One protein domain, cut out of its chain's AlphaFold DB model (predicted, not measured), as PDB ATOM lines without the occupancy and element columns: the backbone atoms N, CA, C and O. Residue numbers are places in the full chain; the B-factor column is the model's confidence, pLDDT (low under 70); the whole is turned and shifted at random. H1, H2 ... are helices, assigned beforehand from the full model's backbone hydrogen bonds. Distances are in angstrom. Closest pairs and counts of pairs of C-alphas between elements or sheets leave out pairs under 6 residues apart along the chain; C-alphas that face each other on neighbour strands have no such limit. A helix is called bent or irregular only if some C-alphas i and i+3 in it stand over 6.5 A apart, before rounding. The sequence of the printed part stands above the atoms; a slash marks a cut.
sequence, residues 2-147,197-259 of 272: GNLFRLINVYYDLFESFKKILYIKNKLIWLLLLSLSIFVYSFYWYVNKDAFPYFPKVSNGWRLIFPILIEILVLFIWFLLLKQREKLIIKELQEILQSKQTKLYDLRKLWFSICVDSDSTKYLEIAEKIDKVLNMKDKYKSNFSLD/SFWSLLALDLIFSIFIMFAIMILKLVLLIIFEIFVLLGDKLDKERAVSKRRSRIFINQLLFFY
ATOM      1  N   GLY A   2     186.383 241.235  89.750       52.81
ATOM      2  CA  GLY A   2     186.970 240.151  90.563       52.81
ATOM      3  C   GLY A   2     187.989 239.279  89.813       52.81
ATOM      4  O   GLY A   2     189.036 238.964  90.364       52.81
ATOM      5  N   ASN A   3     187.752 238.999  88.524       66.12
ATOM      6  CA  ASN A   3     188.693 238.234  87.695       66.12
ATOM      7  C   ASN A   3     190.038 238.939  87.473       66.12
ATOM      8  O   ASN A   3     191.058 238.266  87.452       66.12
ATOM      9  N   LEU A   4     190.069 240.271  87.361       72.50
ATOM     10  CA  LEU A   4     191.312 241.001  87.098       72.50
ATOM     11  C   LEU A   4     192.202 241.047  88.346       72.50
ATOM     12  O   LEU A   4     193.404 240.826  88.273       72.50
ATOM     13  N   PHE A   5     191.601 241.264  89.516       71.38
ATOM     14  CA  PHE A   5     192.315 241.200  90.788       71.38
ATOM     15  C   PHE A   5     192.802 239.788  91.118       71.38
ATOM     16  O   PHE A   5     193.942 239.614  91.547       71.38
ATOM     17  N   ARG A   6     191.973 238.774  90.842       74.88
ATOM     18  CA  ARG A   6     192.377 237.369  90.932       74.88
ATOM     19  C   ARG A   6     193.556 237.079  90.005       74.88
ATOM     20  O   ARG A   6     194.515 236.455  90.437       74.88
ATOM     21  N   LEU A   7     193.531 237.595  88.779       78.31
ATOM     22  CA  LEU A   7     194.608 237.422  87.810       78.31
ATOM     23  C   LEU A   7     195.920 238.093  88.251       78.31
ATOM     24  O   LEU A   7     196.979 237.487  88.118       78.31
ATOM     25  N   ILE A   8     195.864 239.290  88.846       76.62
ATOM     26  CA  ILE A   8     197.046 239.953  89.427       76.62
ATOM     27  C   ILE A   8     197.637 239.125  90.577       76.62
ATOM     28  O   ILE A   8     198.857 238.994  90.681       76.62
ATOM     29  N   ASN A   9     196.789 238.570  91.448       75.25
ATOM     30  CA  ASN A   9     197.250 237.725  92.551       75.25
ATOM     31  C   ASN A   9     197.870 236.423  92.037       75.25
ATOM     32  O   ASN A   9     198.969 236.083  92.461       75.25
ATOM     33  N   VAL A  10     197.232 235.758  91.070       79.12
ATOM     34  CA  VAL A  10     197.774 234.554  90.422       79.12
ATOM     35  C   VAL A  10     199.113 234.854  89.749       79.12
ATOM     36  O   VAL A  10     200.060 234.093  89.919       79.12
ATOM     37  N   TYR A  11     199.235 235.985  89.048       79.81
ATOM     38  CA  TYR A  11     200.509 236.412  88.473       79.81
ATOM     39  C   TYR A  11     201.588 236.573  89.549       79.81
ATOM     40  O   TYR A  11     202.692 236.047  89.406       79.81
ATOM     41  N   TYR A  12     201.273 237.278  90.639       77.00
ATOM     42  CA  TYR A  12     202.218 237.466  91.734       77.00
ATOM     43  C   TYR A  12     202.624 236.128  92.358       77.00
ATOM     44  O   TYR A  12     203.813 235.885  92.537       77.00
ATOM     45  N   ASP A  13     201.667 235.246  92.638       74.94
ATOM     46  CA  ASP A  13     201.919 233.947  93.264       74.94
ATOM     47  C   ASP A  13     202.702 232.974  92.366       74.94
ATOM     48  O   ASP A  13     203.467 232.159  92.883       74.94
ATOM     49  N   LEU A  14     202.563 233.075  91.041       75.62
ATOM     50  CA  LEU A  14     203.305 232.246  90.085       75.62
ATOM     51  C   LEU A  14     204.708 232.789  89.785       75.62
ATOM     52  O   LEU A  14     205.667 232.022  89.763       75.62
ATOM     53  N   PHE A  15     204.848 234.095  89.545       73.50
ATOM     54  CA  PHE A  15     206.098 234.662  89.028       73.50
ATOM     55  C   PHE A  15     206.964 235.343  90.084       73.50
ATOM     56  O   PHE A  15     208.191 235.304  89.975       73.50
ATOM     57  N   GLU A  16     206.367 235.993  91.082       71.31
ATOM     58  CA  GLU A  16     207.073 236.944  91.956       71.31
ATOM     59  C   GLU A  16     207.172 236.499  93.418       71.31
ATOM     60  O   GLU A  16     208.106 236.869  94.125       71.31
ATOM     61  N   SER A  17     206.253 235.647  93.846       67.31
ATOM     62  CA  SER A  17     206.145 235.139  95.202       67.31
ATOM     63  C   SER A  17     207.278 234.182  95.571       67.31
ATOM     64  O   SER A  17     207.680 233.313  94.793       67.31
ATOM     65  N   PHE A  18     207.774 234.311  96.806       66.19
ATOM     66  CA  PHE A  18     208.760 233.394  97.388       66.19
ATOM     67  C   PHE A  18     208.115 232.258  98.194       66.19
ATOM     68  O   PHE A  18     208.831 231.384  98.689       66.19
ATOM     69  N   LYS A  19     206.775 232.217  98.288       65.44
ATOM     70  CA  LYS A  19     206.011 231.257  99.110       65.44
ATOM     71  C   LYS A  19     206.447 229.801  98.924       65.44
ATOM     72  O   LYS A  19     206.553 229.060  99.894       65.44
ATOM     73  N   LYS A  20     206.727 229.391  97.685       63.66
ATOM     74  CA  LYS A  20     207.074 227.998  97.343       63.66
ATOM     75  C   LYS A  20     208.499 227.606  97.728       63.66
ATOM     76  O   LYS A  20     208.784 226.427  97.903       63.66
ATOM     77  N   ILE A  21     209.392 228.581  97.865       63.69
ATOM     78  CA  ILE A  21     210.777 228.335  98.277       63.69
ATOM     79  C   ILE A  21     210.888 228.429  99.785       63.69
ATOM     80  O   ILE A  21     211.601 227.605 100.352       63.69
ATOM     81  N   LEU A  22     210.142 229.362 100.400       58.78
ATOM     82  CA  LEU A  22     209.951 229.571 101.842       58.78
ATOM     83  C   LEU A  22     209.174 228.427 102.514       58.78
ATOM     84  O   LEU A  22     208.314 228.643 103.363       58.78
ATOM     85  N   TYR A  23     209.485 227.188 102.140       64.81
ATOM     86  CA  TYR A  23     208.981 225.997 102.796       64.81
ATOM     87  C   TYR A  23     209.978 225.545 103.860       64.81
ATOM     88  O   TYR A  23     211.174 225.438 103.592       64.81
ATOM     89  N   ILE A  24     209.478 225.187 105.044       59.81
ATOM     90  CA  ILE A  24     210.280 224.734 106.197       59.81
ATOM     91  C   ILE A  24     211.197 223.547 105.841       59.81
ATOM     92  O   ILE A  24     212.228 223.344 106.468       59.81
ATOM     93  N   LYS A  25     210.871 222.766 104.804       65.44
ATOM     94  CA  LYS A  25     211.692 221.630 104.352       65.44
ATOM     95  C   LYS A  25     212.847 222.007 103.413       65.44
ATOM     96  O   LYS A  25     213.660 221.137 103.099       65.44
ATOM     97  N   ASN A  26     212.947 223.251 102.935       76.81
ATOM     98  CA  ASN A  26     214.025 223.635 102.025       76.81
ATOM     99  C   ASN A  26     215.344 223.829 102.790       76.81
ATOM    100  O   ASN A  26     215.524 224.805 103.519       76.81
ATOM    101  N   LYS A  27     216.295 222.910 102.584       81.50
ATOM    102  CA  LYS A  27     217.608 222.915 103.249       81.50
ATOM    103  C   LYS A  27     218.402 224.206 103.004       81.50
ATOM    104  O   LYS A  27     219.122 224.640 103.895       81.50
ATOM    105  N   LEU A  28     218.247 224.844 101.837       82.25
ATOM    106  CA  LEU A  28     218.971 226.080 101.511       82.25
ATOM    107  C   LEU A  28     218.526 227.279 102.353       82.25
ATOM    108  O   LEU A  28     219.336 228.163 102.606       82.25
ATOM    109  N   ILE A  29     217.276 227.309 102.823       80.12
ATOM    110  CA  ILE A  29     216.807 228.381 103.711       80.12
ATOM    111  C   ILE A  29     217.423 228.240 105.089       80.12
ATOM    112  O   ILE A  29     217.891 229.226 105.643       80.12
ATOM    113  N   TRP A  30     217.463 227.024 105.630       81.06
ATOM    114  CA  TRP A  30     218.131 226.775 106.906       81.06
ATOM    115  C   TRP A  30     219.615 227.101 106.831       81.06
ATOM    116  O   TRP A  30     220.142 227.740 107.733       81.06
ATOM    117  N   LEU A  31     220.261 226.737 105.722       86.88
ATOM    118  CA  LEU A  31     221.645 227.108 105.452       86.88
ATOM    119  C   LEU A  31     221.824 228.637 105.390       86.88
ATOM    120  O   LEU A  31     222.784 229.145 105.956       86.88
ATOM    121  N   LEU A  32     220.897 229.367 104.755       85.25
ATOM    122  CA  LEU A  32     220.902 230.834 104.699       85.25
ATOM    123  C   LEU A  32     220.686 231.471 106.083       85.25
ATOM    124  O   LEU A  32     221.367 232.424 106.435       85.25
ATOM    125  N   LEU A  33     219.745 230.960 106.881       83.25
ATOM    126  CA  LEU A  33     219.483 231.466 108.233       83.25
ATOM    127  C   LEU A  33     220.671 231.206 109.162       83.25
ATOM    128  O   LEU A  33     221.055 232.077 109.941       83.25
ATOM    129  N   LEU A  34     221.275 230.023 109.054       86.81
ATOM    130  CA  LEU A  34     222.470 229.658 109.800       86.81
ATOM    131  C   LEU A  34     223.657 230.541 109.395       86.81
ATOM    132  O   LEU A  34     224.317 231.090 110.270       86.81
ATOM    133  N   SER A  35     223.889 230.762 108.097       86.56
ATOM    134  CA  SER A  35     224.967 231.643 107.635       86.56
ATOM    135  C   SER A  35     224.740 233.111 108.010       86.56
ATOM    136  O   SER A  35     225.691 233.779 108.403       86.56
ATOM    137  N   LEU A  36     223.495 233.598 107.993       85.31
ATOM    138  CA  LEU A  36     223.140 234.930 108.503       85.31
ATOM    139  C   LEU A  36     223.406 235.057 110.004       85.31
ATOM    140  O   LEU A  36     223.947 236.062 110.452       85.31
ATOM    141  N   SER A  37     223.065 234.029 110.779       84.94
ATOM    142  CA  SER A  37     223.312 234.015 112.224       84.94
ATOM    143  C   SER A  37     224.811 234.026 112.521       84.94
ATOM    144  O   SER A  37     225.275 234.799 113.355       84.94
ATOM    145  N   ILE A  38     225.582 233.228 111.776       86.31
ATOM    146  CA  ILE A  38     227.047 233.202 111.852       86.31
ATOM    147  C   ILE A  38     227.641 234.552 111.433       86.31
ATOM    148  O   ILE A  38     228.606 234.987 112.049       86.31
ATOM    149  N   PHE A  39     227.066 235.240 110.443       85.12
ATOM    150  CA  PHE A  39     227.501 236.575 110.026       85.12
ATOM    151  C   PHE A  39     227.278 237.629 111.117       85.12
ATOM    152  O   PHE A  39     228.181 238.387 111.453       85.12
ATOM    153  N   VAL A  40     226.086 237.657 111.717       82.81
ATOM    154  CA  VAL A  40     225.790 238.582 112.822       82.81
ATOM    155  C   VAL A  40     226.714 238.306 114.006       82.81
ATOM    156  O   VAL A  40     227.248 239.232 114.616       82.81
ATOM    157  N   TYR A  41     226.949 237.031 114.305       82.75
ATOM    158  CA  TYR A  41     227.806 236.623 115.408       82.75
ATOM    159  C   TYR A  41     229.297 236.889 115.145       82.75
ATOM    160  O   TYR A  41     230.019 237.302 116.050       82.75
ATOM    161  N   SER A  42     229.768 236.726 113.906       81.94
ATOM    162  CA  SER A  42     231.142 237.067 113.524       81.94
ATOM    163  C   SER A  42     231.385 238.572 113.552       81.94
ATOM    164  O   SER A  42     232.437 239.010 114.014       81.94
ATOM    165  N   PHE A  43     230.395 239.371 113.147       79.88
ATOM    166  CA  PHE A  43     230.448 240.820 113.290       79.88
ATOM    167  C   PHE A  43     230.459 241.242 114.763       79.88
ATOM    168  O   PHE A  43     231.261 242.085 115.165       79.88
ATOM    169  N   TYR A  44     229.638 240.602 115.599       80.56
ATOM    170  CA  TYR A  44     229.652 240.822 117.044       80.56
ATOM    171  C   TYR A  44     231.021 240.505 117.663       80.56
ATOM    172  O   TYR A  44     231.518 241.284 118.470       80.56
ATOM    173  N   TRP A  45     231.672 239.416 117.246       79.19
ATOM    174  CA  TRP A  45     233.026 239.072 117.693       79.19
ATOM    175  C   TRP A  45     234.104 240.050 117.208       79.19
ATOM    176  O   TRP A  45     235.068 240.322 117.928       79.19
ATOM    177  N   TYR A  46     233.947 240.602 116.004       75.94
ATOM    178  CA  TYR A  46     234.832 241.654 115.510       75.94
ATOM    179  C   TYR A  46     234.761 242.909 116.395       75.94
ATOM    180  O   TYR A  46     235.800 243.472 116.740       75.94
ATOM    181  N   VAL A  47     233.553 243.306 116.812       73.81
ATOM    182  CA  VAL A  47     233.328 244.480 117.672       73.81
ATOM    183  C   VAL A  47     233.746 244.210 119.124       73.81
ATOM    184  O   VAL A  47     234.475 245.004 119.717       73.81
ATOM    185  N   ASN A  48     233.337 243.073 119.693       75.12
ATOM    186  CA  ASN A  48     233.587 242.718 121.088       75.12
ATOM    187  C   ASN A  48     234.740 241.722 121.210       75.12
ATOM    188  O   ASN A  48     234.578 240.510 121.055       75.12
ATOM    189  N   LYS A  49     235.920 242.249 121.556       67.69
ATOM    190  CA  LYS A  49     237.169 241.477 121.589       67.69
ATOM    191  C   LYS A  49     237.159 240.309 122.577       67.69
ATOM    192  O   LYS A  49     237.837 239.321 122.291       67.69
ATOM    193  N   ASP A  50     236.368 240.421 123.643       66.19
ATOM    194  CA  ASP A  50     236.222 239.433 124.718       66.19
ATOM    195  C   ASP A  50     235.006 238.512 124.536       66.19
ATOM    196  O   ASP A  50     234.727 237.681 125.394       66.19
ATOM    197  N   ALA A  51     234.283 238.610 123.411       64.56
ATOM    198  CA  ALA A  51     233.134 237.739 123.144       64.56
ATOM    199  C   ALA A  51     233.507 236.242 123.114       64.56
ATOM    200  O   ALA A  51     232.645 235.389 123.304       64.56
ATOM    201  N   PHE A  52     234.792 235.922 122.915       63.75
ATOM    202  CA  PHE A  52     235.335 234.572 123.043       63.75
ATOM    203  C   PHE A  52     236.560 234.561 123.962       63.75
ATOM    204  O   PHE A  52     237.688 234.688 123.478       63.75
ATOM    205  N   PRO A  53     236.371 234.356 125.275       60.66
ATOM    206  CA  PRO A  53     237.477 234.332 126.231       60.66
ATOM    207  C   PRO A  53     238.421 233.131 126.033       60.66
ATOM    208  O   PRO A  53     239.563 233.172 126.476       60.66
ATOM    209  N   TYR A  54     237.967 232.076 125.342       62.53
ATOM    210  CA  TYR A  54     238.726 230.839 125.113       62.53
ATOM    211  C   TYR A  54     239.483 230.789 123.779       62.53
ATOM    212  O   TYR A  54     240.252 229.857 123.553       62.53
ATOM    213  N   PHE A  55     239.274 231.754 122.876       62.19
ATOM    214  CA  PHE A  55     240.028 231.798 121.622       62.19
ATOM    215  C   PHE A  55     241.380 232.489 121.842       62.19
ATOM    216  O   PHE A  55     241.441 233.498 122.549       62.19
ATOM    217  N   PRO A  56     242.472 232.004 121.215       65.25
ATOM    218  CA  PRO A  56     243.750 232.708 121.241       65.25
ATOM    219  C   PRO A  56     243.570 234.146 120.748       65.25
ATOM    220  O   PRO A  56     242.682 234.428 119.941       65.25
ATOM    221  N   LYS A  57     244.410 235.076 121.220       66.56
ATOM    222  CA  LYS A  57     244.388 236.481 120.781       66.56
ATOM    223  C   LYS A  57     244.714 236.568 119.283       66.56
ATOM    224  O   LYS A  57     245.857 236.755 118.890       66.56
ATOM    225  N   VAL A  58     243.690 236.420 118.444       68.44
ATOM    226  CA  VAL A  58     243.777 236.560 116.988       68.44
ATOM    227  C   VAL A  58     243.997 238.034 116.644       68.44
ATOM    228  O   VAL A  58     243.353 238.899 117.247       68.44
ATOM    229  N   SER A  59     244.879 238.323 115.683       73.00
ATOM    230  CA  SER A  59     245.140 239.694 115.231       73.00
ATOM    231  C   SER A  59     243.887 240.345 114.624       73.00
ATOM    232  O   SER A  59     243.023 239.669 114.061       73.00
ATOM    233  N   ASN A  60     243.784 241.674 114.720       68.06
ATOM    234  CA  ASN A  60     242.602 242.420 114.262       68.06
ATOM    235  C   ASN A  60     242.299 242.213 112.764       68.06
ATOM    236  O   ASN A  60     241.135 242.242 112.375       68.06
ATOM    237  N   GLY A  61     243.319 241.959 111.935       69.88
ATOM    238  CA  GLY A  61     243.143 241.692 110.503       69.88
ATOM    239  C   GLY A  61     242.397 240.384 110.230       69.88
ATOM    240  O   GLY A  61     241.416 240.369 109.493       69.88
ATOM    241  N   TRP A  62     242.784 239.293 110.895       72.38
ATOM    242  CA  TRP A  62     242.103 237.999 110.758       72.38
ATOM    243  C   TRP A  62     240.663 238.033 111.283       72.38
ATOM    244  O   TRP A  62     239.784 237.391 110.707       72.38
ATOM    245  N   ARG A  63     240.398 238.837 112.322       73.31
ATOM    246  CA  ARG A  63     239.037 239.068 112.835       73.31
ATOM    247  C   ARG A  63     238.137 239.803 111.842       73.31
ATOM    248  O   ARG A  63     236.933 239.600 111.890       73.31
ATOM    249  N   LEU A  64     238.699 240.638 110.965       75.12
ATOM    250  CA  LEU A  64     237.962 241.358 109.919       75.12
ATOM    251  C   LEU A  64     237.765 240.502 108.658       75.12
ATOM    252  O   LEU A  64     236.725 240.576 108.014       75.12
ATOM    253  N   ILE A  65     238.725 239.636 108.326       80.75
ATOM    254  CA  ILE A  65     238.615 238.721 107.177       80.75
ATOM    255  C   ILE A  65     237.476 237.711 107.373       80.75
ATOM    256  O   ILE A  65     236.753 237.393 106.431       80.75
ATOM    257  N   PHE A  66     237.284 237.217 108.597       82.56
ATOM    258  CA  PHE A  66     236.262 236.216 108.902       82.56
ATOM    259  C   PHE A  66     234.814 236.651 108.560       82.56
ATOM    260  O   PHE A  66     234.153 235.922 107.816       82.56
ATOM    261  N   PRO A  67     234.299 237.818 109.007       83.31
ATOM    262  CA  PRO A  67     232.968 238.289 108.624       83.31
ATOM    263  C   PRO A  67     232.842 238.551 107.119       83.31
ATOM    264  O   PRO A  67     231.795 238.234 106.561       83.31
ATOM    265  N   ILE A  68     233.899 239.025 106.445       82.38
ATOM    266  CA  ILE A  68     233.904 239.210 104.980       82.38
ATOM    267  C   ILE A  68     233.716 237.871 104.253       82.38
ATOM    268  O   ILE A  68     232.916 237.760 103.325       82.38
ATOM    269  N   LEU A  69     234.423 236.818 104.673       86.25
ATOM    270  CA  LEU A  69     234.276 235.491 104.065       86.25
ATOM    271  C   LEU A  69     232.863 234.929 104.261       86.25
ATOM    272  O   LEU A  69     232.289 234.346 103.339       86.25
ATOM    273  N   ILE A  70     232.291 235.125 105.450       87.19
ATOM    274  CA  ILE A  70     230.924 234.689 105.742       87.19
ATOM    275  C   ILE A  70     229.914 235.490 104.915       87.19
ATOM    276  O   ILE A  70     228.967 234.910 104.392       87.19
ATOM    277  N   GLU A  71     230.115 236.792 104.752       83.38
ATOM    278  CA  GLU A  71     229.268 237.646 103.923       83.38
ATOM    279  C   GLU A  71     229.210 237.163 102.469       83.38
ATOM    280  O   GLU A  71     228.124 236.975 101.913       83.38
ATOM    281  N   ILE A  72     230.368 236.866 101.875       86.56
ATOM    282  CA  ILE A  72     230.459 236.291 100.527       86.56
ATOM    283  C   ILE A  72     229.692 234.962 100.458       86.56
ATOM    284  O   ILE A  72     228.954 234.712  99.502       86.56
ATOM    285  N   LEU A  73     229.813 234.122 101.488       88.69
ATOM    286  CA  LEU A  73     229.100 232.849 101.584       88.69
ATOM    287  C   LEU A  73     227.575 233.045 101.683       88.69
ATOM    288  O   LEU A  73     226.830 232.338 101.003       88.69
ATOM    289  N   VAL A  74     227.091 234.020 102.461       86.69
ATOM    290  CA  VAL A  74     225.660 234.372 102.548       86.69
ATOM    291  C   VAL A  74     225.130 234.784 101.175       86.69
ATOM    292  O   VAL A  74     224.096 234.274 100.730       86.69
ATOM    293  N   LEU A  75     225.851 235.660 100.471       84.81
ATOM    294  CA  LEU A  75     225.475 236.113  99.130       84.81
ATOM    295  C   LEU A  75     225.470 234.964  98.117       84.81
ATOM    296  O   LEU A  75     224.561 234.867  97.288       84.81
ATOM    297  N   PHE A  76     226.442 234.058  98.206       87.75
ATOM    298  CA  PHE A  76     226.510 232.884  97.346       87.75
ATOM    299  C   PHE A  76     225.319 231.939  97.566       87.75
ATOM    300  O   PHE A  76     224.674 231.517  96.603       87.75
ATOM    301  N   ILE A  77     224.961 231.655  98.823       87.00
ATOM    302  CA  ILE A  77     223.779 230.848  99.161       87.00
ATOM    303  C   ILE A  77     222.505 231.521  98.652       87.00
ATOM    304  O   ILE A  77     221.644 230.859  98.068       87.00
ATOM    305  N   TRP A  78     222.390 232.838  98.827       83.38
ATOM    306  CA  TRP A  78     221.258 233.599  98.315       83.38
ATOM    307  C   TRP A  78     221.126 233.473  96.791       83.38
ATOM    308  O   TRP A  78     220.037 233.222  96.271       83.38
ATOM    309  N   PHE A  79     222.236 233.579  96.062       85.38
ATOM    310  CA  PHE A  79     222.247 233.400  94.614       85.38
ATOM    311  C   PHE A  79     221.817 231.987  94.191       85.38
ATOM    312  O   PHE A  79     221.041 231.828  93.243       85.38
ATOM    313  N   LEU A  80     222.257 230.950  94.910       86.12
ATOM    314  CA  LEU A  80     221.791 229.579  94.679       86.12
ATOM    315  C   LEU A  80     220.282 229.439  94.915       86.12
ATOM    316  O   LEU A  80     219.599 228.779  94.132       86.12
ATOM    317  N   LEU A  81     219.752 230.099  95.945       84.56
ATOM    318  CA  LEU A  81     218.326 230.109  96.260       84.56
ATOM    319  C   LEU A  81     217.509 230.806  95.158       84.56
ATOM    320  O   LEU A  81     216.461 230.298  94.755       84.56
ATOM    321  N   LEU A  82     218.022 231.900  94.587       80.69
ATOM    322  CA  LEU A  82     217.426 232.552  93.414       80.69
ATOM    323  C   LEU A  82     217.434 231.652  92.171       80.69
ATOM    324  O   LEU A  82     216.429 231.565  91.467       80.69
ATOM    325  N   LYS A  83     218.526 230.927  91.914       84.50
ATOM    326  CA  LYS A  83     218.566 229.954  90.810       84.50
ATOM    327  C   LYS A  83     217.589 228.799  91.021       84.50
ATOM    328  O   LYS A  83     216.967 228.332  90.069       84.50
ATOM    329  N   GLN A  84     217.450 228.318  92.255       83.50
ATOM    330  CA  GLN A  84     216.482 227.273  92.584       83.50
ATOM    331  C   GLN A  84     215.047 227.767  92.367       83.50
ATOM    332  O   GLN A  84     214.248 227.049  91.768       83.50
ATOM    333  N   ARG A  85     214.744 229.002  92.790       82.81
ATOM    334  CA  ARG A  85     213.466 229.677  92.527       82.81
ATOM    335  C   ARG A  85     213.122 229.662  91.050       82.81
ATOM    336  O   ARG A  85     212.047 229.207  90.676       82.81
ATOM    337  N   GLU A  86     214.034 230.164  90.228       82.56
ATOM    338  CA  GLU A  86     213.811 230.294  88.792       82.56
ATOM    339  C   GLU A  86     213.508 228.935  88.152       82.56
ATOM    340  O   GLU A  86     212.533 228.804  87.417       82.56
ATOM    341  N   LYS A  87     214.264 227.892  88.515       84.38
ATOM    342  CA  LYS A  87     214.020 226.525  88.035       84.38
ATOM    343  C   LYS A  87     212.646 225.983  88.434       84.38
ATOM    344  O   LYS A  87     212.018 225.310  87.623       84.38
ATOM    345  N   LEU A  88     212.195 226.233  89.664       82.88
ATOM    346  CA  LEU A  88     210.878 225.784  90.129       82.88
ATOM    347  C   LEU A  88     209.750 226.489  89.371       82.88
ATOM    348  O   LEU A  88     208.838 225.822  88.895       82.88
ATOM    349  N   ILE A  89     209.862 227.807  89.196       81.81
ATOM    350  CA  ILE A  89     208.892 228.601  88.433       81.81
ATOM    351  C   ILE A  89     208.828 228.119  86.979       81.81
ATOM    352  O   ILE A  89     207.740 227.939  86.443       81.81
ATOM    353  N   ILE A  90     209.979 227.868  86.343       83.31
ATOM    354  CA  ILE A  90     210.032 227.362  84.964       83.31
ATOM    355  C   ILE A  90     209.306 226.019  84.852       83.31
ATOM    356  O   ILE A  90     208.469 225.876  83.969       83.31
ATOM    357  N   LYS A  91     209.584 225.055  85.741       82.56
ATOM    358  CA  LYS A  91     208.942 223.728  85.700       82.56
ATOM    359  C   LYS A  91     207.424 223.815  85.812       82.56
ATOM    360  O   LYS A  91     206.713 223.248  84.996       82.56
ATOM    361  N   GLU A  92     206.934 224.570  86.787       80.25
ATOM    362  CA  GLU A  92     205.497 224.710  87.006       80.25
ATOM    363  C   GLU A  92     204.805 225.426  85.838       80.25
ATOM    364  O   GLU A  92     203.722 225.039  85.414       80.25
ATOM    365  N   LEU A  93     205.444 226.442  85.255       79.06
ATOM    366  CA  LEU A  93     204.907 227.112  84.072       79.06
ATOM    367  C   LEU A  93     204.926 226.218  82.833       79.06
ATOM    368  O   LEU A  93     204.011 226.311  82.022       79.06
ATOM    369  N   GLN A  94     205.935 225.361  82.676       81.69
ATOM    370  CA  GLN A  94     205.953 224.359  81.610       81.69
ATOM    371  C   GLN A  94     204.791 223.373  81.760       81.69
ATOM    372  O   GLN A  94     204.162 223.039  80.761       81.69
ATOM    373  N   GLU A  95     204.469 222.963  82.990       81.88
ATOM    374  CA  GLU A  95     203.320 222.098  83.287       81.88
ATOM    375  C   GLU A  95     201.983 222.809  83.018       81.88
ATOM    376  O   GLU A  95     201.135 222.268  82.309       81.88
ATOM    377  N   ILE A  96     201.808 224.040  83.512       80.25
ATOM    378  CA  ILE A  96     200.563 224.813  83.349       80.25
ATOM    379  C   ILE A  96     200.317 225.184  81.880       80.25
ATOM    380  O   ILE A  96     199.186 225.115  81.405       80.25
ATOM    381  N   LEU A  97     201.360 225.613  81.166       78.06
ATOM    382  CA  LEU A  97     201.255 226.131  79.797       78.06
ATOM    383  C   LEU A  97     201.515 225.058  78.729       78.06
ATOM    384  O   LEU A  97     201.473 225.378  77.544       78.06
ATOM    385  N   GLN A  98     201.829 223.818  79.132       77.75
ATOM    386  CA  GLN A  98     202.215 222.705  78.250       77.75
ATOM    387  C   GLN A  98     203.292 223.096  77.216       77.75
ATOM    388  O   GLN A  98     203.291 222.653  76.067       77.75
ATOM    389  N   SER A  99     204.223 223.963  77.618       76.50
ATOM    390  CA  SER A  99     205.244 224.546  76.743       76.50
ATOM    391  C   SER A  99     206.615 223.926  77.005       76.50
ATOM    392  O   SER A  99     206.972 223.639  78.143       76.50
ATOM    393  N   LYS A 100     207.430 223.770  75.953       76.31
ATOM    394  CA  LYS A 100     208.827 223.296  76.049       76.31
ATOM    395  C   LYS A 100     209.842 224.426  76.273       76.31
ATOM    396  O   LYS A 100     211.048 224.193  76.224       76.31
ATOM    397  N   GLN A 101     209.385 225.664  76.468       75.88
ATOM    398  CA  GLN A 101     210.277 226.816  76.602       75.88
ATOM    399  C   GLN A 101     211.045 226.785  77.924       75.88
ATOM    400  O   GLN A 101     210.469 226.575  78.987       75.88
ATOM    401  N   THR A 102     212.357 227.008  77.859       75.25
ATOM    402  CA  THR A 102     213.269 226.936  79.014       75.25
ATOM    403  C   THR A 102     213.592 228.299  79.619       75.25
ATOM    404  O   THR A 102     214.072 228.367  80.746       75.25
ATOM    405  N   LYS A 103     213.336 229.393  78.894       80.69
ATOM    406  CA  LYS A 103     213.591 230.755  79.369       80.69
ATOM    407  C   LYS A 103     212.361 231.302  80.082       80.69
ATOM    408  O   LYS A 103     211.268 231.322  79.520       80.69
ATOM    409  N   LEU A 104     212.563 231.840  81.288       80.25
ATOM    410  CA  LEU A 104     211.505 232.489  82.068       80.25
ATOM    411  C   LEU A 104     210.842 233.641  81.295       80.25
ATOM    412  O   LEU A 104     209.643 233.867  81.426       80.25
ATOM    413  N   TYR A 105     211.619 234.354  80.477       81.38
ATOM    414  CA  TYR A 105     211.130 235.445  79.641       81.38
ATOM    415  C   TYR A 105     210.056 234.996  78.641       81.38
ATOM    416  O   TYR A 105     208.982 235.595  78.574       81.38
ATOM    417  N   ASP A 106     210.327 233.919  77.904       80.12
ATOM    418  CA  ASP A 106     209.415 233.423  76.874       80.12
ATOM    419  C   ASP A 106     208.145 232.842  77.516       80.12
ATOM    420  O   ASP A 106     207.036 233.136  77.069       80.12
ATOM    421  N   LEU A 107     208.290 232.148  78.653       79.38
ATOM    422  CA  LEU A 107     207.161 231.656  79.450       79.38
ATOM    423  C   LEU A 107     206.296 232.792  80.011       79.38
ATOM    424  O   LEU A 107     205.071 232.693  79.984       79.38
ATOM    425  N   ARG A 108     206.904 233.893  80.483       81.12
ATOM    426  CA  ARG A 108     206.170 235.101  80.906       81.12
ATOM    427  C   ARG A 108     205.361 235.668  79.748       81.12
ATOM    428  O   ARG A 108     204.168 235.906  79.904       81.12
ATOM    429  N   LYS A 109     205.988 235.846  78.584       80.44
ATOM    430  CA  LYS A 109     205.322 236.370  77.386       80.44
ATOM    431  C   LYS A 109     204.147 235.484  76.960       80.44
ATOM    432  O   LYS A 109     203.072 235.999  76.661       80.44
ATOM    433  N   LEU A 110     204.343 234.168  76.977       79.88
ATOM    434  CA  LEU A 110     203.322 233.186  76.625       79.88
ATOM    435  C   LEU A 110     202.161 233.198  77.633       79.88
ATOM    436  O   LEU A 110     201.001 233.245  77.228       79.88
ATOM    437  N   TRP A 111     202.451 233.285  78.933       83.50
ATOM    438  CA  TRP A 111     201.426 233.446  79.968       83.50
ATOM    439  C   TRP A 111     200.603 234.726  79.773       83.50
ATOM    440  O   TRP A 111     199.378 234.672  79.829       83.50
ATOM    441  N   PHE A 112     201.243 235.865  79.477       80.50
ATOM    442  CA  PHE A 112     200.530 237.115  79.185       80.50
ATOM    443  C   PHE A 112     199.608 236.972  77.967       80.50
ATOM    444  O   PHE A 112     198.452 237.380  78.041       80.50
ATOM    445  N   SER A 113     200.075 236.312  76.901       77.88
ATOM    446  CA  SER A 113     199.267 236.095  75.694       77.88
ATOM    447  C   SER A 113     198.050 235.185  75.903       77.88
ATOM    448  O   SER A 113     197.055 235.328  75.199       77.88
ATOM    449  N   ILE A 114     198.121 234.255  76.861       78.50
ATOM    450  CA  ILE A 114     197.049 233.288  77.141       78.50
ATOM    451  C   ILE A 114     196.084 233.822  78.202       78.50
ATOM    452  O   ILE A 114     194.873 233.677  78.068       78.50
ATOM    453  N   CYS A 115     196.607 234.414  79.276       76.12
ATOM    454  CA  CYS A 115     195.812 234.779  80.444       76.12
ATOM    455  C   CYS A 115     195.307 236.226  80.419       76.12
ATOM    456  O   CYS A 115     194.270 236.495  81.023       76.12
ATOM    457  N   VAL A 116     196.021 237.160  79.777       76.06
ATOM    458  CA  VAL A 116     195.651 238.586  79.774       76.06
ATOM    459  C   VAL A 116     194.910 238.957  78.501       76.06
ATOM    460  O   VAL A 116     193.722 239.262  78.560       76.06
ATOM    461  N   ASP A 117     195.609 238.960  77.372       73.75
ATOM    462  CA  ASP A 117     195.041 239.182  76.043       73.75
ATOM    463  C   ASP A 117     196.088 238.751  75.009       73.75
ATOM    464  O   ASP A 117     197.286 238.926  75.231       73.75
ATOM    465  N   SER A 118     195.662 238.197  73.878       66.50
ATOM    466  CA  SER A 118     196.585 237.782  72.816       66.50
ATOM    467  C   SER A 118     197.187 238.986  72.086       66.50
ATOM    468  O   SER A 118     198.293 238.899  71.541       66.50
ATOM    469  N   ASP A 119     196.490 240.124  72.109       73.56
ATOM    470  CA  ASP A 119     196.902 241.345  71.432       73.56
ATOM    471  C   ASP A 119     197.683 242.281  72.368       73.56
ATOM    472  O   ASP A 119     197.126 243.029  73.175       73.56
ATOM    473  N   SER A 120     199.012 242.262  72.237       72.75
ATOM    474  CA  SER A 120     199.928 243.085  73.048       72.75
ATOM    475  C   SER A 120     199.703 244.600  72.940       72.75
ATOM    476  O   SER A 120     200.192 245.349  73.784       72.75
ATOM    477  N   THR A 121     198.945 245.057  71.939       75.75
ATOM    478  CA  THR A 121     198.546 246.464  71.770       75.75
ATOM    479  C   THR A 121     197.483 246.910  72.783       75.75
ATOM    480  O   THR A 121     197.339 248.099  73.051       75.75
ATOM    481  N   LYS A 122     196.766 245.978  73.422       77.44
ATOM    482  CA  LYS A 122     195.738 246.289  74.434       77.44
ATOM    483  C   LYS A 122     196.285 246.365  75.858       77.44
ATOM    484  O   LYS A 122     195.577 246.776  76.778       77.44
ATOM    485  N   TYR A 123     197.550 245.998  76.070       81.31
ATOM    486  CA  TYR A 123     198.157 245.987  77.405       81.31
ATOM    487  C   TYR A 123     198.205 247.374  78.051       81.31
ATOM    488  O   TYR A 123     198.045 247.473  79.269       81.31
ATOM    489  N   LEU A 124     198.345 248.440  77.254       81.56
ATOM    490  CA  LEU A 124     198.288 249.820  77.742       81.56
ATOM    491  C   LEU A 124     196.909 250.151  78.332       81.56
ATOM    492  O   LEU A 124     196.818 250.640  79.454       81.56
ATOM    493  N   GLU A 125     195.827 249.817  77.625       81.94
ATOM    494  CA  GLU A 125     194.462 250.071  78.104       81.94
ATOM    495  C   GLU A 125     194.160 249.305  79.396       81.94
ATOM    496  O   GLU A 125     193.484 249.810  80.297       81.94
ATOM    497  N   ILE A 126     194.661 248.070  79.499       80.06
ATOM    498  CA  ILE A 126     194.531 247.254  80.708       80.06
ATOM    499  C   ILE A 126     195.315 247.896  81.857       80.06
ATOM    500  O   ILE A 126     194.775 248.028  82.957       80.06
ATOM    501  N   ALA A 127     196.548 248.348  81.613       80.31
ATOM    502  CA  ALA A 127     197.359 249.041  82.610       80.31
ATOM    503  C   ALA A 127     196.675 250.326  83.113       80.31
ATOM    504  O   ALA A 127     196.574 250.529  84.323       80.31
ATOM    505  N   GLU A 128     196.122 251.142  82.213       83.00
ATOM    506  CA  GLU A 128     195.376 252.350  82.576       83.00
ATOM    507  C   GLU A 128     194.124 252.048  83.401       83.00
ATOM    508  O   GLU A 128     193.831 252.753  84.370       83.00
ATOM    509  N   LYS A 129     193.368 251.003  83.039       83.19
ATOM    510  CA  LYS A 129     192.190 250.577  83.807       83.19
ATOM    511  C   LYS A 129     192.586 250.189  85.230       83.19
ATOM    512  O   LYS A 129     191.900 250.576  86.174       83.19
ATOM    513  N   ILE A 130     193.695 249.467  85.399       81.12
ATOM    514  CA  ILE A 130     194.203 249.081  86.723       81.12
ATOM    515  C   ILE A 130     194.632 250.317  87.513       81.12
ATOM    516  O   ILE A 130     194.238 250.453  88.671       81.12
ATOM    517  N   ASP A 131     195.389 251.229  86.903       82.38
ATOM    518  CA  ASP A 131     195.870 252.431  87.585       82.38
ATOM    519  C   ASP A 131     194.720 253.356  88.012       82.38
ATOM    520  O   ASP A 131     194.664 253.798  89.159       82.38
ATOM    521  N   LYS A 132     193.714 253.554  87.146       82.94
ATOM    522  CA  LYS A 132     192.485 254.295  87.483       82.94
ATOM    523  C   LYS A 132     191.767 253.677  88.683       82.94
ATOM    524  O   LYS A 132     191.383 254.402  89.599       82.94
ATOM    525  N   VAL A 133     191.621 252.352  88.715       79.81
ATOM    526  CA  VAL A 133     190.966 251.650  89.830       79.81
ATOM    527  C   VAL A 133     191.776 251.765  91.125       79.81
ATOM    528  O   VAL A 133     191.191 251.993  92.185       79.81
ATOM    529  N   LEU A 134     193.107 251.661  91.068       77.12
ATOM    530  CA  LEU A 134     193.970 251.872  92.237       77.12
ATOM    531  C   LEU A 134     193.855 253.300  92.771       77.12
ATOM    532  O   LEU A 134     193.673 253.486  93.970       77.12
ATOM    533  N   ASN A 135     193.895 254.294  91.883       79.94
ATOM    534  CA  ASN A 135     193.768 255.700  92.253       79.94
ATOM    535  C   ASN A 135     192.394 256.004  92.864       79.94
ATOM    536  O   ASN A 135     192.314 256.756  93.831       79.94
ATOM    537  N   MET A 136     191.311 255.403  92.358       77.56
ATOM    538  CA  MET A 136     189.992 255.517  92.994       77.56
ATOM    539  C   MET A 136     189.971 254.853  94.375       77.56
ATOM    540  O   MET A 136     189.472 255.446  95.327       77.56
ATOM    541  N   LYS A 137     190.553 253.656  94.516       73.12
ATOM    542  CA  LYS A 137     190.627 252.951  95.804       73.12
ATOM    543  C   LYS A 137     191.421 253.738  96.849       73.12
ATOM    544  O   LYS A 137     191.048 253.722  98.015       73.12
ATOM    545  N   ASP A 138     192.481 254.431  96.435       69.56
ATOM    546  CA  ASP A 138     193.257 255.310  97.309       69.56
ATOM    547  C   ASP A 138     192.486 256.585  97.681       69.56
ATOM    548  O   ASP A 138     192.519 256.994  98.838       69.56
ATOM    549  N   LYS A 139     191.767 257.199  96.729       72.75
ATOM    550  CA  LYS A 139     190.953 258.405  96.978       72.75
ATOM    551  C   LYS A 139     189.820 258.162  97.974       72.75
ATOM    552  O   LYS A 139     189.510 259.049  98.756       72.75
ATOM    553  N   TYR A 140     189.218 256.975  97.941       70.50
ATOM    554  CA  TYR A 140     188.105 256.597  98.818       70.50
ATOM    555  C   TYR A 140     188.529 255.635  99.939       70.50
ATOM    556  O   TYR A 140     187.698 254.923 100.505       70.50
ATOM    557  N   LYS A 141     189.827 255.573 100.259       60.94
ATOM    558  CA  LYS A 141     190.343 254.719 101.332       60.94
ATOM    559  C   LYS A 141     189.928 255.302 102.688       60.94
ATOM    560  O   LYS A 141     190.055 256.501 102.912       60.94
ATOM    561  N   SER A 142     189.455 254.455 103.604       52.12
ATOM    562  CA  SER A 142     189.119 254.871 104.974       52.12
ATOM    563  C   SER A 142     190.332 255.503 105.671       52.12
ATOM    564  O   SER A 142     191.439 254.954 105.607       52.12
ATOM    565  N   ASN A 143     190.105 256.613 106.381       52.06
ATOM    566  CA  ASN A 143     191.116 257.358 107.147       52.06
ATOM    567  C   ASN A 143     191.846 256.506 108.205       52.06
ATOM    568  O   ASN A 143     192.920 256.886 108.653       52.06
ATOM    569  N   PHE A 144     191.302 255.342 108.573       48.44
ATOM    570  CA  PHE A 144     191.910 254.406 109.528       48.44
ATOM    571  C   PHE A 144     192.825 253.351 108.893       48.44
ATOM    572  O   PHE A 144     193.347 252.475 109.581       48.44
ATOM    573  N   SER A 145     193.034 253.390 107.577       50.84
ATOM    574  CA  SER A 145     193.894 252.417 106.909       50.84
ATOM    575  C   SER A 145     195.365 252.839 106.964       50.84
ATOM    576  O   SER A 145     195.835 253.607 106.129       50.84
ATOM    577  N   LEU A 146     196.100 252.296 107.939       45.03
ATOM    578  CA  LEU A 146     197.549 252.462 108.095       45.03
ATOM    579  C   LEU A 146     198.284 252.193 106.770       45.03
ATOM    580  O   LEU A 146     198.444 251.050 106.342       45.03
ATOM    581  N   ASP A 147     198.711 253.261 106.096       49.62
ATOM    582  CA  ASP A 147     199.477 253.193 104.857       49.62
ATOM    583  C   ASP A 147     200.945 253.499 105.176       49.62
ATOM    584  O   ASP A 147     201.265 254.551 105.730       49.62
ATOM    585  N   SER A 197     250.754 253.534 104.473       83.25
ATOM    586  CA  SER A 197     251.035 254.120 103.163       83.25
ATOM    587  C   SER A 197     249.732 254.526 102.467       83.25
ATOM    588  O   SER A 197     248.690 253.896 102.663       83.25
ATOM    589  N   PHE A 198     249.788 255.533 101.592       76.94
ATOM    590  CA  PHE A 198     248.628 255.986 100.812       76.94
ATOM    591  C   PHE A 198     247.890 254.829 100.107       76.94
ATOM    592  O   PHE A 198     246.665 254.741 100.155       76.94
ATOM    593  N   TRP A 199     248.641 253.885  99.533       72.38
ATOM    594  CA  TRP A 199     248.088 252.692  98.886       72.38
ATOM    595  C   TRP A 199     247.354 251.759  99.851       72.38
ATOM    596  O   TRP A 199     246.312 251.211  99.497       72.38
ATOM    597  N   SER A 200     247.860 251.595 101.075       74.31
ATOM    598  CA  SER A 200     247.185 250.785 102.097       74.31
ATOM    599  C   SER A 200     245.885 251.428 102.589       74.31
ATOM    600  O   SER A 200     244.905 250.719 102.806       74.31
ATOM    601  N   LEU A 201     245.837 252.763 102.679       76.62
ATOM    602  CA  LEU A 201     244.625 253.504 103.039       76.62
ATOM    603  C   LEU A 201     243.549 253.385 101.956       76.62
ATOM    604  O   LEU A 201     242.397 253.106 102.276       76.62
ATOM    605  N   LEU A 202     243.930 253.515 100.680       74.50
ATOM    606  CA  LEU A 202     243.024 253.296  99.547       74.50
ATOM    607  C   LEU A 202     242.458 251.873  99.523       74.50
ATOM    608  O   LEU A 202     241.261 251.685  99.319       74.50
ATOM    609  N   ALA A 203     243.307 250.866  99.742       74.06
ATOM    610  CA  ALA A 203     242.864 249.477  99.792       74.06
ATOM    611  C   ALA A 203     241.882 249.237 100.950       74.06
ATOM    612  O   ALA A 203     240.879 248.547 100.775       74.06
ATOM    613  N   LEU A 204     242.146 249.830 102.116       76.62
ATOM    614  CA  LEU A 204     241.284 249.721 103.288       76.62
ATOM    615  C   LEU A 204     239.919 250.377 103.043       76.62
ATOM    616  O   LEU A 204     238.899 249.746 103.310       76.62
ATOM    617  N   ASP A 205     239.887 251.582 102.473       77.25
ATOM    618  CA  ASP A 205     238.641 252.274 102.122       77.25
ATOM    619  C   ASP A 205     237.801 251.467 101.118       77.25
ATOM    620  O   ASP A 205     236.599 251.270 101.300       77.25
ATOM    621  N   LEU A 206     238.449 250.884 100.106       73.75
ATOM    622  CA  LEU A 206     237.788 250.034  99.116       73.75
ATOM    623  C   LEU A 206     237.192 248.772  99.765       73.75
ATOM    624  O   LEU A 206     236.030 248.443  99.518       73.75
ATOM    625  N   ILE A 207     237.945 248.093 100.639       77.62
ATOM    626  CA  ILE A 207     237.465 246.912 101.378       77.62
ATOM    627  C   ILE A 207     236.258 247.269 102.250       77.62
ATOM    628  O   ILE A 207     235.253 246.557 102.215       77.62
ATOM    629  N   PHE A 208     236.321 248.374 102.997       77.19
ATOM    630  CA  PHE A 208     235.206 248.825 103.830       77.19
ATOM    631  C   PHE A 208     233.986 249.218 102.997       77.19
ATOM    632  O   PHE A 208     232.867 248.866 103.360       77.19
ATOM    633  N   SER A 209     234.181 249.889 101.864       74.00
ATOM    634  CA  SER A 209     233.098 250.254 100.949       74.00
ATOM    635  C   SER A 209     232.393 249.020 100.375       74.00
ATOM    636  O   SER A 209     231.161 248.937 100.405       74.00
ATOM    637  N   ILE A 210     233.154 248.007  99.943       75.00
ATOM    638  CA  ILE A 210     232.605 246.721  99.481       75.00
ATOM    639  C   ILE A 210     231.851 246.013 100.610       75.00
ATOM    640  O   ILE A 210     230.728 245.556 100.393       75.00
ATOM    641  N   PHE A 211     232.435 245.953 101.808       77.69
ATOM    642  CA  PHE A 211     231.806 245.346 102.980       77.69
ATOM    643  C   PHE A 211     230.483 246.040 103.333       77.69
ATOM    644  O   PHE A 211     229.458 245.391 103.507       77.69
ATOM    645  N   ILE A 212     230.450 247.376 103.357       78.25
ATOM    646  CA  ILE A 212     229.223 248.141 103.618       78.25
ATOM    647  C   ILE A 212     228.178 247.882 102.527       78.25
ATOM    648  O   ILE A 212     227.000 247.686 102.831       78.25
ATOM    649  N   MET A 213     228.586 247.856 101.256       74.19
ATOM    650  CA  MET A 213     227.687 247.565 100.139       74.19
ATOM    651  C   MET A 213     227.036 246.186 100.295       74.19
ATOM    652  O   MET A 213     225.816 246.055 100.147       74.19
ATOM    653  N   PHE A 214     227.824 245.161 100.611       74.94
ATOM    654  CA  PHE A 214     227.316 243.812 100.820       74.94
ATOM    655  C   PHE A 214     226.455 243.697 102.085       74.94
ATOM    656  O   PHE A 214     225.381 243.091 102.025       74.94
ATOM    657  N   ALA A 215     226.805 244.392 103.167       74.56
ATOM    658  CA  ALA A 215     226.006 244.423 104.385       74.56
ATOM    659  C   ALA A 215     224.626 245.052 104.130       74.56
ATOM    660  O   ALA A 215     223.601 244.536 104.586       74.56
ATOM    661  N   ILE A 216     224.564 246.119 103.322       74.94
ATOM    662  CA  ILE A 216     223.304 246.723 102.864       74.94
ATOM    663  C   ILE A 216     222.501 245.731 102.012       74.94
ATOM    664  O   ILE A 216     221.276 245.642 102.153       74.94
ATOM    665  N   MET A 217     223.161 244.963 101.137       72.69
ATOM    666  CA  MET A 217     222.486 243.908 100.378       72.69
ATOM    667  C   MET A 217     221.888 242.855 101.311       72.69
ATOM    668  O   MET A 217     220.708 242.548 101.164       72.69
ATOM    669  N   ILE A 218     222.640 242.357 102.295       75.38
ATOM    670  CA  ILE A 218     222.147 241.401 103.297       75.38
ATOM    671  C   ILE A 218     220.951 241.975 104.061       75.38
ATOM    672  O   ILE A 218     219.926 241.305 104.181       75.38
ATOM    673  N   LEU A 219     221.024 243.228 104.513       76.19
ATOM    674  CA  LEU A 219     219.911 243.888 105.194       76.19
ATOM    675  C   LEU A 219     218.655 243.923 104.311       76.19
ATOM    676  O   LEU A 219     217.556 243.592 104.763       76.19
ATOM    677  N   LYS A 220     218.811 244.256 103.025       73.94
ATOM    678  CA  LYS A 220     217.718 244.218 102.045       73.94
ATOM    679  C   LYS A 220     217.130 242.811 101.902       73.94
ATOM    680  O   LYS A 220     215.912 242.687 101.771       73.94
ATOM    681  N   LEU A 221     217.959 241.763 101.936       72.75
ATOM    682  CA  LEU A 221     217.497 240.370 101.900       72.75
ATOM    683  C   LEU A 221     216.666 240.018 103.131       72.75
ATOM    684  O   LEU A 221     215.564 239.490 102.990       72.75
ATOM    685  N   VAL A 222     217.159 240.360 104.321       76.50
ATOM    686  CA  VAL A 222     216.458 240.123 105.588       76.50
ATOM    687  C   VAL A 222     215.097 240.823 105.586       76.50
ATOM    688  O   VAL A 222     214.083 240.192 105.877       76.50
ATOM    689  N   LEU A 223     215.041 242.090 105.165       74.38
ATOM    690  CA  LEU A 223     213.784 242.837 105.046       74.38
ATOM    691  C   LEU A 223     212.802 242.194 104.057       74.38
ATOM    692  O   LEU A 223     211.599 242.174 104.314       74.38
ATOM    693  N   LEU A 224     213.294 241.654 102.939       70.44
ATOM    694  CA  LEU A 224     212.459 240.962 101.954       70.44
ATOM    695  C   LEU A 224     211.851 239.688 102.555       70.44
ATOM    696  O   LEU A 224     210.647 239.476 102.420       70.44
ATOM    697  N   ILE A 225     212.652 238.887 103.265       71.94
ATOM    698  CA  ILE A 225     212.187 237.670 103.946       71.94
ATOM    699  C   ILE A 225     211.124 238.014 104.994       71.94
ATOM    700  O   ILE A 225     210.056 237.405 104.999       71.94
ATOM    701  N   ILE A 226     211.377 239.021 105.836       73.19
ATOM    702  CA  ILE A 226     210.417 239.491 106.846       73.19
ATOM    703  C   ILE A 226     209.106 239.924 106.179       73.19
ATOM    704  O   ILE A 226     208.026 239.518 106.608       73.19
ATOM    705  N   PHE A 227     209.183 240.706 105.101       68.75
ATOM    706  CA  PHE A 227     207.997 241.162 104.380       68.75
ATOM    707  C   PHE A 227     207.195 239.998 103.784       68.75
ATOM    708  O   PHE A 227     205.973 239.993 103.877       68.75
ATOM    709  N   GLU A 228     207.856 239.001 103.194       67.62
ATOM    710  CA  GLU A 228     207.182 237.809 102.664       67.62
ATOM    711  C   GLU A 228     206.506 236.986 103.768       67.62
ATOM    712  O   GLU A 228     205.397 236.495 103.562       67.62
ATOM    713  N   ILE A 229     207.099 236.899 104.964       68.69
ATOM    714  CA  ILE A 229     206.454 236.278 106.132       68.69
ATOM    715  C   ILE A 229     205.188 237.051 106.525       68.69
ATOM    716  O   ILE A 229     204.135 236.443 106.720       68.69
ATOM    717  N   PHE A 230     205.249 238.386 106.585       66.81
ATOM    718  CA  PHE A 230     204.068 239.210 106.858       66.81
ATOM    719  C   PHE A 230     202.988 239.057 105.789       66.81
ATOM    720  O   PHE A 230     201.811 238.990 106.124       66.81
ATOM    721  N   VAL A 231     203.367 238.964 104.514       65.56
ATOM    722  CA  VAL A 231     202.427 238.725 103.412       65.56
ATOM    723  C   VAL A 231     201.794 237.340 103.515       65.56
ATOM    724  O   VAL A 231     200.590 237.216 103.334       65.56
ATOM    725  N   LEU A 232     202.566 236.307 103.851       64.75
ATOM    726  CA  LEU A 232     202.063 234.952 104.087       64.75
ATOM    727  C   LEU A 232     201.054 234.888 105.240       64.75
ATOM    728  O   LEU A 232     200.063 234.165 105.153       64.75
ATOM    729  N   LEU A 233     201.307 235.633 106.317       61.66
ATOM    730  CA  LEU A 233     200.395 235.743 107.457       61.66
ATOM    731  C   LEU A 233     199.165 236.594 107.113       61.66
ATOM    732  O   LEU A 233     198.047 236.214 107.450       61.66
ATOM    733  N   GLY A 234     199.359 237.701 106.397       57.47
ATOM    734  CA  GLY A 234     198.296 238.598 105.950       57.47
ATOM    735  C   GLY A 234     197.353 237.948 104.940       57.47
ATOM    736  O   GLY A 234     196.145 238.047 105.102       57.47
ATOM    737  N   ASP A 235     197.871 237.197 103.964       56.47
ATOM    738  CA  ASP A 235     197.063 236.462 102.976       56.47
ATOM    739  C   ASP A 235     196.211 235.349 103.633       56.47
ATOM    740  O   ASP A 235     195.179 234.963 103.087       56.47
ATOM    741  N   LYS A 236     196.605 234.830 104.810       56.38
ATOM    742  CA  LYS A 236     195.765 233.903 105.597       56.38
ATOM    743  C   LYS A 236     194.597 234.607 106.295       56.38
ATOM    744  O   LYS A 236     193.588 233.960 106.565       56.38
ATOM    745  N   LEU A 237     194.741 235.898 106.598       48.84
ATOM    746  CA  LEU A 237     193.728 236.712 107.275       48.84
ATOM    747  C   LEU A 237     192.786 237.390 106.265       48.84
ATOM    748  O   LEU A 237     191.568 237.348 106.430       48.84
ATOM    749  N   ASP A 238     193.334 237.928 105.177       46.31
ATOM    750  CA  ASP A 238     192.597 238.547 104.077       46.31
ATOM    751  C   ASP A 238     192.371 237.529 102.952       46.31
ATOM    752  O   ASP A 238     193.175 237.391 102.031       46.31
ATOM    753  N   LYS A 239     191.238 236.816 103.004       45.25
ATOM    754  CA  LYS A 239     190.767 235.897 101.949       45.25
ATOM    755  C   LYS A 239     190.803 236.555 100.558       45.25
ATOM    756  O   LYS A 239     189.838 237.222 100.198       45.25
ATOM    757  N   GLU A 240     191.879 236.355  99.789       46.72
ATOM    758  CA  GLU A 240     192.099 236.521  98.328       46.72
ATOM    759  C   GLU A 240     191.599 237.793  97.590       46.72
ATOM    760  O   GLU A 240     191.940 238.004  96.423       46.72
ATOM    761  N   ARG A 241     190.807 238.672  98.212       45.31
ATOM    762  CA  ARG A 241     190.073 239.767  97.551       45.31
ATOM    763  C   ARG A 241     190.788 241.112  97.640       45.31
ATOM    764  O   ARG A 241     190.492 242.015  96.856       45.31
ATOM    765  N   ALA A 242     191.749 241.260  98.548       55.44
ATOM    766  CA  ALA A 242     192.506 242.490  98.720       55.44
ATOM    767  C   ALA A 242     193.821 242.431  97.928       55.44
ATOM    768  O   ALA A 242     194.860 242.010  98.425       55.44
ATOM    769  N   VAL A 243     193.804 242.878  96.669       58.12
ATOM    770  CA  VAL A 243     195.060 243.096  95.936       58.12
ATOM    771  C   VAL A 243     195.787 244.296  96.535       58.12
ATOM    772  O   VAL A 243     195.225 245.394  96.631       58.12
ATOM    773  N   SER A 244     197.039 244.079  96.945       64.00
ATOM    774  CA  SER A 244     197.909 245.138  97.449       64.00
ATOM    775  C   SER A 244     198.439 245.995  96.295       64.00
ATOM    776  O   SER A 244     198.774 245.502  95.216       64.00
ATOM    777  N   LYS A 245     198.573 247.303  96.535       69.25
ATOM    778  CA  LYS A 245     199.058 248.288  95.551       69.25
ATOM    779  C   LYS A 245     200.411 247.907  94.935       69.25
ATOM    780  O   LYS A 245     200.673 248.205  93.772       69.25
ATOM    781  N   ARG A 246     201.265 247.216  95.697       69.00
ATOM    782  CA  ARG A 246     202.555 246.693  95.224       69.00
ATOM    783  C   ARG A 246     202.376 245.623  94.143       69.00
ATOM    784  O   ARG A 246     203.012 245.740  93.100       69.00
ATOM    785  N   ARG A 247     201.513 244.621  94.365       73.31
ATOM    786  CA  ARG A 247     201.260 243.533  93.397       73.31
ATOM    787  C   ARG A 247     200.744 244.090  92.072       73.31
ATOM    788  O   ARG A 247     201.271 243.750  91.017       73.31
ATOM    789  N   SER A 248     199.797 245.027  92.131       76.12
ATOM    790  CA  SER A 248     199.262 245.682  90.933       76.12
ATOM    791  C   SER A 248     200.304 246.504  90.174       76.12
ATOM    792  O   SER A 248     200.314 246.468  88.952       76.12
ATOM    793  N   ARG A 249     201.214 247.205  90.864       76.94
ATOM    794  CA  ARG A 249     202.303 247.955  90.209       76.94
ATOM    795  C   ARG A 249     203.304 247.053  89.500       76.94
ATOM    796  O   ARG A 249     203.724 247.371  88.394       76.94
ATOM    797  N   ILE A 250     203.674 245.931  90.120       77.38
ATOM    798  CA  ILE A 250     204.556 244.944  89.484       77.38
ATOM    799  C   ILE A 250     203.898 244.413  88.207       77.38
ATOM    800  O   ILE A 250     204.546 244.342  87.167       77.38
ATOM    801  N   PHE A 251     202.598 244.121  88.268       81.00
ATOM    802  CA  PHE A 251     201.831 243.676  87.111       81.00
ATOM    803  C   PHE A 251     201.734 244.744  86.006       81.00
ATOM    804  O   PHE A 251     201.997 244.435  84.848       81.00
ATOM    805  N   ILE A 252     201.448 246.008  86.352       80.56
ATOM    806  CA  ILE A 252     201.437 247.137  85.401       80.56
ATOM    807  C   ILE A 252     202.795 247.286  84.708       80.56
ATOM    808  O   ILE A 252     202.845 247.398  83.487       80.56
ATOM    809  N   ASN A 253     203.900 247.240  85.457       83.25
ATOM    810  CA  ASN A 253     205.236 247.358  84.869       83.25
ATOM    811  C   ASN A 253     205.512 246.251  83.844       83.25
ATOM    812  O   ASN A 253     206.154 246.500  82.830       83.25
ATOM    813  N   GLN A 254     205.020 245.038  84.092       81.50
ATOM    814  CA  GLN A 254     205.191 243.910  83.178       81.50
ATOM    815  C   GLN A 254     204.282 244.037  81.946       81.50
ATOM    816  O   GLN A 254     204.735 243.765  80.838       81.50
ATOM    817  N   LEU A 255     203.053 244.542  82.101       82.38
ATOM    818  CA  LEU A 255     202.184 244.892  80.967       82.38
ATOM    819  C   LEU A 255     202.833 245.938  80.055       82.38
ATOM    820  O   LEU A 255     202.840 245.769  78.840       82.38
ATOM    821  N   LEU A 256     203.411 246.990  80.641       81.69
ATOM    822  CA  LEU A 256     204.122 248.034  79.901       81.69
ATOM    823  C   LEU A 256     205.385 247.495  79.225       81.69
ATOM    824  O   LEU A 256     205.689 247.891  78.106       81.69
ATOM    825  N   PHE A 257     206.098 246.571  79.871       82.12
ATOM    826  CA  PHE A 257     207.282 245.942  79.290       82.12
ATOM    827  C   PHE A 257     206.944 245.119  78.036       82.12
ATOM    828  O   PHE A 257     207.690 245.141  77.061       82.12
ATOM    829  N   PHE A 258     205.824 244.390  78.049       80.50
ATOM    830  CA  PHE A 258     205.393 243.556  76.921       80.50
ATOM    831  C   PHE A 258     204.501 244.281  75.905       80.50
ATOM    832  O   PHE A 258     204.111 243.676  74.904       80.50
ATOM    833  N   TYR A 259     204.169 245.549  76.146       79.56
ATOM    834  CA  TYR A 259     203.373 246.358  75.232       79.56
ATOM    835  C   TYR A 259     204.132 246.579  73.921       79.56
ATOM    836  O   TYR A 259     205.285 247.011  73.916       79.56
TER     837      TYR A 259
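What this domain is: This is residues 2 to 147 and 197 to 259 of the 272 residues of an uncharacterized protein of Acinetobacter sp. WC-743 (UniProt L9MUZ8). Three long helices make an arm, the hairpin of H2 and H3 with H6 crossing H3, and at one end of this arm four shorter helices, H1, H4, H5 and H7, gather in a loose head. In the head H5 and H7 lie side by side; residues 139 to 147 and 197 to 206 stick out. The printed part has 209 residues with seven named helices, H1 to H7 in order, and no named strand: the class is all helix. It is loose, with a radius of gyration of the C-alphas of 22.7 A and spans of 67 by 49 by 41 A.

How they stand to each other: Residues 8 to 12 alone of H1, residues 2 to 16, touch H7, residues 245 to 258, about perpendicular at 79 degrees; the closest C-alphas, of Ile 8 and Ser 248, are 6.3 A apart. H2, residues 27 to 47, and H3, residues 60 to 97, touch as a hairpin, at a shallow tilt of 20 degrees, opposite ways, closest at C-alphas 42 and 67, 5.4 A. H3, the hub, touches H4, residues 104 to 115, with residues 86 to 97 alone, closest at C-alphas 90 and 104, 6.1 A. Its residues 68 to 75 alone touch H6, residues 198 to 237, at a steep tilt of 41 degrees, closest at C-alphas 68 and 211, 6.8 A. H5, residues 120 to 139, touches H7 at a shallow tilt of 19 degrees, opposite ways, closest at C-alphas 127 and 252, 5.3 A. Every O i to N i+4 pair is within hydrogen-bond range in H1, H2, H4 and H7, against 32 of 34 in H3, 14 of 16 in H5 and 35 of 36 in H6.

Where its parts are: H1 begins at C-alpha 2 (186.970, 240.151, 90.563), and H7 ends at C-alpha 258 (205.393, 243.556, 76.921). H2 is 30.3 A long, H3 56.2 A, H5 29.8 A and H6 58.5 A. H5 is only just irregular: C-alphas 121 and 124 are 6.9 A apart.

The domain as a whole: Residues 148 to 196 are not printed, and C-alphas 147 and 197 are 51.6 A apart across the cut. The link H2 to H3 is long, 12 residues. Of the printed part, 52 residues have pLDDT under 70, among them 49 to 58 and 227 to 246.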